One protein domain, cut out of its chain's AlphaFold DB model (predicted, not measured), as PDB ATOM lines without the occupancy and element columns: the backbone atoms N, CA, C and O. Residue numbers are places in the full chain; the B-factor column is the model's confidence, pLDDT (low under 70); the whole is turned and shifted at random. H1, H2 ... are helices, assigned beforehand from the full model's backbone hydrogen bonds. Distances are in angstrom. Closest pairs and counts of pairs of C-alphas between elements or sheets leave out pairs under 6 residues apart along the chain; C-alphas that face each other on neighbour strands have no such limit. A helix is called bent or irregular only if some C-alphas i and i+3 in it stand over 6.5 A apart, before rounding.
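AT A GLANCE: This is residues 13 to 58 of the 61 residues of an uncharacterized protein of candidate division WWE3 bacterium (UniProt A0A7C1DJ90). A long, kinked helix, H2, makes the length of a loose rod, with the short H1 set steeply at its first end and H3 folding back from its last end as an open V. The 46 printed residues have three named helices, H1, H2 and H3 in chain order, and no named strand: all helix. The radius of gyration of the C-alphas is 12.6 A, and the spans are 36 by 16 by 12 A.

HOW THE PARTS SIT: H1, residues 13 to 19, touches H2, residues 25 to 42, which meets it with residues 25 to 32 alone; the closest C-alphas, of Ile 15 and Ala 28, are 5.5 A apart. They run opposite ways at a steep tilt of 63 degrees. H2 is irregular, with C-alphas 36 and 39 7.2 A apart, and has a kink of 39 degrees near residue 36. With residues 41 to 42 alone, H2 only just touches H3, residues 47 to 56, with 3 pairs of C-alphas within 8 A; the closest are those of Ile 41 and Gln 50, 6.0 A. This helical hairpin has a shallow tilt of 31 degrees, opposite ways. H1 and H3 are apart. Every O i to N i+4 pair is within hydrogen-bond range in H1 and H3, and 12 of 14 in H2.

IN THESE COORDINATES: H1 begins at C-alpha 13 (189.961, 207.376, 215.161) and measures 9.8 A from first to last C-alpha. H2 measures 25.2 A, and H3, 14.2 A, ends at C-alpha 56 (209.323, 193.548, 201.495).

THE WHOLE: The two C-alphas farthest apart, of Asn 20 and Asn 46, are 36.2 A apart. The printed part has no cut, both links are tight, and no printed residue is under 70 in pLDDT.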
ATOM      1  N   ASP A  13     191.184 208.042 214.701       98.25
ATOM      2  CA  ASP A  13     189.961 207.376 215.161       98.25
ATOM      3  C   ASP A  13     190.013 205.875 214.859       98.25
ATOM      4  O   ASP A  13     189.603 205.045 215.668       98.25
ATOM      5  N   GLN A  14     190.585 205.508 213.707       98.25
ATOM      6  CA  GLN A  14     190.798 204.107 213.347       98.25
ATOM      7  C   GLN A  14     191.859 203.441 214.227       98.25
ATOM      8  O   GLN A  14     191.696 202.276 214.590       98.25
ATOM      9  N   ILE A  15     192.926 204.165 214.587       97.94
ATOM     10  CA  ILE A  15     193.929 203.672 215.540       97.94
ATOM     11  C   ILE A  15     193.275 203.433 216.899       97.94
ATOM     12  O   ILE A  15     193.332 202.314 217.397       97.94
ATOM     13  N   PHE A  16     192.595 204.440 217.447       98.00
ATOM     14  CA  PHE A  16     191.926 204.360 218.744       98.00
ATOM     15  C   PHE A  16     190.924 203.201 218.804       98.00
ATOM     16  O   PHE A  16     190.855 202.446 219.771       98.00
ATOM     17  N   TYR A  17     190.157 203.009 217.734       98.31
ATOM     18  CA  TYR A  17     189.220 201.900 217.622       98.31
ATOM     19  C   TYR A  17     189.893 200.519 217.645       98.31
ATOM     20  O   TYR A  17     189.373 199.600 218.277       98.31
ATOM     21  N   LEU A  18     191.036 200.358 216.973       98.12
ATOM     22  CA  LEU A  18     191.813 199.116 217.015       98.12
ATOM     23  C   LEU A  18     192.461 198.917 218.391       98.12
ATOM     24  O   LEU A  18     192.449 197.804 218.912       98.12
ATOM     25  N   GLU A  19     192.942 199.984 219.023       97.88
ATOM     26  CA  GLU A  19     193.503 199.917 220.374       97.88
ATOM     27  C   GLU A  19     192.474 199.442 221.406       97.88
ATOM     28  O   GLU A  19     192.753 198.541 222.195       97.88
ATOM     29  N   ASN A  20     191.228 199.917 221.311       98.00
ATOM     30  CA  ASN A  20     190.119 199.433 222.143       98.00
ATOM     31  C   ASN A  20     189.759 197.954 221.912       98.00
ATOM     32  O   ASN A  20     189.003 197.372 222.688       98.00
ATOM     33  N   ARG A  21     190.286 197.333 220.854       97.38
ATOM     34  CA  ARG A  21     190.146 195.897 220.573       97.38
ATOM     35  C   ARG A  21     191.349 195.068 220.994       97.38
ATOM     36  O   ARG A  21     191.395 193.882 220.687       97.38
ATOM     37  N   GLY A  22     192.294 195.679 221.702       97.31
ATOM     38  CA  GLY A  22     193.468 195.001 222.233       97.31
ATOM     39  C   GLY A  22     194.676 195.007 221.302       97.31
ATOM     40  O   GLY A  22     195.665 194.363 221.629       97.31
ATOM     41  N   PHE A  23     194.633 195.731 220.178       97.44
ATOM     42  CA  PHE A  23     195.842 195.979 219.392       97.44
ATOM     43  C   PHE A  23     196.697 197.048 220.071       97.44
ATOM     44  O   PHE A  23     196.181 198.042 220.570       97.44
ATOM     45  N   ASN A  24     198.017 196.906 220.050       97.31
ATOM     46  CA  ASN A  24     198.878 198.040 220.375       97.31
ATOM     47  C   ASN A  24     198.968 199.014 219.185       97.31
ATOM     48  O   ASN A  24     198.620 198.692 218.044       97.31
ATOM     49  N   GLN A  25     199.496 200.214 219.429       95.50
ATOM     50  CA  GLN A  25     199.584 201.257 218.406       95.50
ATOM     51  C   GLN A  25     200.357 200.820 217.146       95.50
ATOM     52  O   GLN A  25     200.020 201.221 216.028       95.50
ATOM     53  N   ALA A  26     201.412 200.016 217.306       95.75
ATOM     54  CA  ALA A  26     202.216 199.536 216.186       95.75
ATOM     55  C   ALA A  26     201.429 198.535 215.327       95.75
ATOM     56  O   ALA A  26     201.458 198.628 214.099       95.75
ATOM     57  N   GLU A  27     200.678 197.634 215.957       96.12
ATOM     58  CA  GLU A  27     199.792 196.683 215.280       96.12
ATOM     59  C   GLU A  27     198.648 197.396 214.559       96.12
ATOM     60  O   GLU A  27     198.386 197.102 213.392       96.12
ATOM     61  N   ALA A  28     198.029 198.391 215.200       97.69
ATOM     62  CA  ALA A  28     196.983 199.202 214.589       97.69
ATOM     63  C   ALA A  28     197.498 199.914 213.327       97.69
ATOM     64  O   ALA A  28     196.905 199.811 212.252       97.69
ATOM     65  N   LYS A  29     198.664 200.569 213.413       96.12
ATOM     66  CA  LYS A  29     199.312 201.204 212.252       96.12
ATOM     67  C   LYS A  29     199.680 200.186 211.169       96.12
ATOM     68  O   LYS A  29     199.477 200.469 209.988       96.12
ATOM     69  N   LYS A  30     200.178 198.999 211.543       95.75
ATOM     70  CA  LYS A  30     200.487 197.907 210.602       95.75
ATOM     71  C   LYS A  30     199.225 197.464 209.848       95.75
ATOM     72  O   LYS A  30     199.269 197.346 208.623       95.75
ATOM     73  N   ALA A  31     198.106 197.287 210.550       95.62
ATOM     74  CA  ALA A  31     196.821 196.911 209.964       95.62
ATOM     75  C   ALA A  31     196.294 197.976 208.990       95.62
ATOM     76  O   ALA A  31     195.928 197.648 207.860       95.62
ATOM     77  N   LEU A  32     196.335 199.255 209.377       96.50
ATOM     78  CA  LEU A  32     195.898 200.354 208.509       96.50
ATOM     79  C   LEU A  32     196.777 200.499 207.267       96.50
ATOM     80  O   LEU A  32     196.259 200.659 206.164       96.50
ATOM     81  N   LYS A  33     198.101 200.382 207.414       95.69
ATOM     82  CA  LYS A  33     199.027 200.405 206.275       95.69
ATOM     83  C   LYS A  33     198.754 199.249 205.310       95.69
ATOM     84  O   LYS A  33     198.790 199.446 204.099       95.69
ATOM     85  N   LYS A  34     198.467 198.054 205.835       95.25
ATOM     86  CA  LYS A  34     198.112 196.883 205.025       95.25
ATOM     87  C   LYS A  34     196.815 197.098 204.250       95.25
ATOM     88  O   LYS A  34     196.809 196.883 203.044       95.25
ATOM     89  N   ALA A  35     195.763 197.576 204.914       95.44
ATOM     90  CA  ALA A  35     194.483 197.874 204.274       95.44
ATOM     91  C   ALA A  35     194.596 198.984 203.215       95.44
ATOM     92  O   ALA A  35     193.965 198.904 202.171       95.44
ATOM     93  N   PHE A  36     195.432 200.000 203.446       95.56
ATOM     94  CA  PHE A  36     195.666 201.062 202.465       95.56
ATOM     95  C   PHE A  36     196.331 200.547 201.177       95.56
ATOM     96  O   PHE A  36     196.034 201.030 200.089       95.56
ATOM     97  N   LEU A  37     197.240 199.573 201.288       94.69
ATOM     98  CA  LEU A  37     198.007 199.046 200.155       94.69
ATOM     99  C   LEU A  37     197.359 197.833 199.477       94.69
ATOM    100  O   LEU A  37     197.830 197.433 198.412       94.69
ATOM    101  N   SER A  38     196.314 197.243 200.065       94.38
ATOM    102  CA  SER A  38     195.736 195.984 199.581       94.38
ATOM    103  C   SER A  38     195.228 196.104 198.153       94.38
ATOM    104  O   SER A  38     195.606 195.293 197.320       94.38
ATOM    105  N   GLU A  39     194.494 197.170 197.826       93.19
ATOM    106  CA  GLU A  39     193.969 197.374 196.472       93.19
ATOM    107  C   GLU A  39     195.086 197.412 195.416       93.19
ATOM    108  O   GLU A  39     194.948 196.840 194.336       93.19
ATOM    109  N   ALA A  40     196.201 198.084 195.712       92.81
ATOM    110  CA  ALA A  40     197.318 198.193 194.781       92.81
ATOM    111  C   ALA A  40     198.066 196.860 194.636       92.81
ATOM    112  O   ALA A  40     198.413 196.466 193.525       92.81
ATOM    113  N   ILE A  41     198.300 196.157 195.747       93.75
ATOM    114  CA  ILE A  41     199.072 194.913 195.742       93.75
ATOM    115  C   ILE A  41     198.251 193.763 195.157       93.75
ATOM    116  O   ILE A  41     198.771 193.028 194.324       93.75
ATOM    117  N   GLU A  42     196.969 193.640 195.497       91.25
ATOM    118  CA  GLU A  42     196.080 192.576 195.002       91.25
ATOM    119  C   GLU A  42     195.797 192.679 193.495       91.25
ATOM    120  O   GLU A  42     195.499 191.672 192.856       91.25
ATOM    121  N   LYS A  43     195.962 193.866 192.893       93.38
ATOM    122  CA  LYS A  43     195.923 194.055 191.430       93.38
ATOM    123  C   LYS A  43     197.173 193.538 190.709       93.38
ATOM    124  O   LYS A  43     197.173 193.473 189.481       93.38
ATOM    125  N   THR A  44     198.232 193.178 191.435       89.75
ATOM    126  CA  THR A  44     199.439 192.589 190.839       89.75
ATOM    127  C   THR A  44     199.107 191.171 190.359       89.75
ATOM    128  O   THR A  44     198.675 190.357 191.170       89.75
ATOM    129  N   PRO A  45     199.286 190.828 189.073       84.50
ATOM    130  CA  PRO A  45     198.748 189.589 188.502       84.50
ATOM    131  C   PRO A  45     199.406 188.308 189.036       84.50
ATOM    132  O   PRO A  45     198.804 187.239 188.986       84.50
ATOM    133  N   ASN A  46     200.634 188.396 189.551       92.81
ATOM    134  CA  ASN A  46     201.399 187.247 190.012       92.81
ATOM    135  C   ASN A  46     201.349 187.115 191.544       92.81
ATOM    136  O   ASN A  46     201.819 187.985 192.277       92.81
ATOM    137  N   ILE A  47     200.830 185.985 192.035       90.69
ATOM    138  CA  ILE A  47     200.715 185.674 193.470       90.69
ATOM    139  C   ILE A  47     202.086 185.671 194.166       90.69
ATOM    140  O   ILE A  47     202.194 186.064 195.328       90.69
ATOM    141  N   GLU A  48     203.143 185.230 193.485       92.94
ATOM    142  CA  GLU A  48     204.490 185.213 194.056       92.94
ATOM    143  C   GLU A  48     205.046 186.631 194.218       92.94
ATOM    144  O   GLU A  48     205.604 186.968 195.263       92.94
ATOM    145  N   GLU A  49     204.786 187.510 193.249       92.19
ATOM    146  CA  GLU A  49     205.102 188.936 193.360       92.19
ATOM    147  C   GLU A  49     204.303 189.602 194.483       92.19
ATOM    148  O   GLU A  49     204.884 190.343 195.274       92.19
ATOM    149  N   GLN A  50     203.013 189.283 194.640       93.38
ATOM    150  CA  GLN A  50     202.214 189.780 195.766       93.38
ATOM    151  C   GLN A  50     202.823 189.380 197.117       93.38
ATOM    152  O   GLN A  50     202.980 190.220 198.005       93.38
ATOM    153  N   LYS A  51     203.210 188.106 197.279       92.31
ATOM    154  CA  LYS A  51     203.873 187.620 198.502       92.31
ATOM    155  C   LYS A  51     205.188 188.354 198.754       92.31
ATOM    156  O   LYS A  51     205.448 188.771 199.883       92.31
ATOM    157  N   ASN A  52     205.988 188.551 197.709       93.44
ATOM    158  CA  ASN A  52     207.249 189.282 197.798       93.44
ATOM    159  C   ASN A  52     207.032 190.745 198.207       93.44
ATOM    160  O   ASN A  52     207.757 191.241 199.071       93.44
ATOM    161  N   LEU A  53     206.008 191.417 197.672       93.75
ATOM    162  CA  LEU A  53     205.640 192.783 198.057       93.75
ATOM    163  C   LEU A  53     205.225 192.865 199.529       93.75
ATOM    164  O   LEU A  53     205.714 193.732 200.258       93.75
ATOM    165  N   TRP A  54     204.387 191.941 200.006       93.88
ATOM    166  CA  TRP A  54     203.980 191.915 201.413       93.88
ATOM    167  C   TRP A  54     205.157 191.697 202.365       93.88
ATOM    168  O   TRP A  54     205.260 192.396 203.378       93.88
ATOM    169  N   LYS A  55     206.077 190.796 202.006       94.06
ATOM    170  CA  LYS A  55     207.301 190.525 202.770       94.06
ATOM    171  C   LYS A  55     208.252 191.723 202.777       94.06
ATOM    172  O   LYS A  55     208.743 192.114 203.834       94.06
ATOM    173  N   LEU A  56     208.475 192.355 201.622       93.88
ATOM    174  CA  LEU A  56     209.323 193.548 201.495       93.88
ATOM    175  C   LEU A  56     208.819 194.695 202.381       93.88
ATOM    176  O   LEU A  56     209.602 195.402 203.016       93.88
ATOM    177  N   LEU A  57     207.498 194.859 202.455       93.12
ATOM    178  CA  LEU A  57     206.846 195.897 203.249       93.12
ATOM    179  C   LEU A  57     206.720 195.552 204.739       93.12
ATOM    180  O   LEU A  57     206.284 196.417 205.507       93.12
ATOM    181  N   LYS A  58     207.116 194.335 205.146       92.75
ATOM    182  CA  LYS A  58     206.972 193.784 206.506       92.75
ATOM    183  C   LYS A  58     205.510 193.748 206.975       92.75
ATOM    184  O   LYS A  58     205.200 194.079 208.121       92.75
TER     185      LYS A  58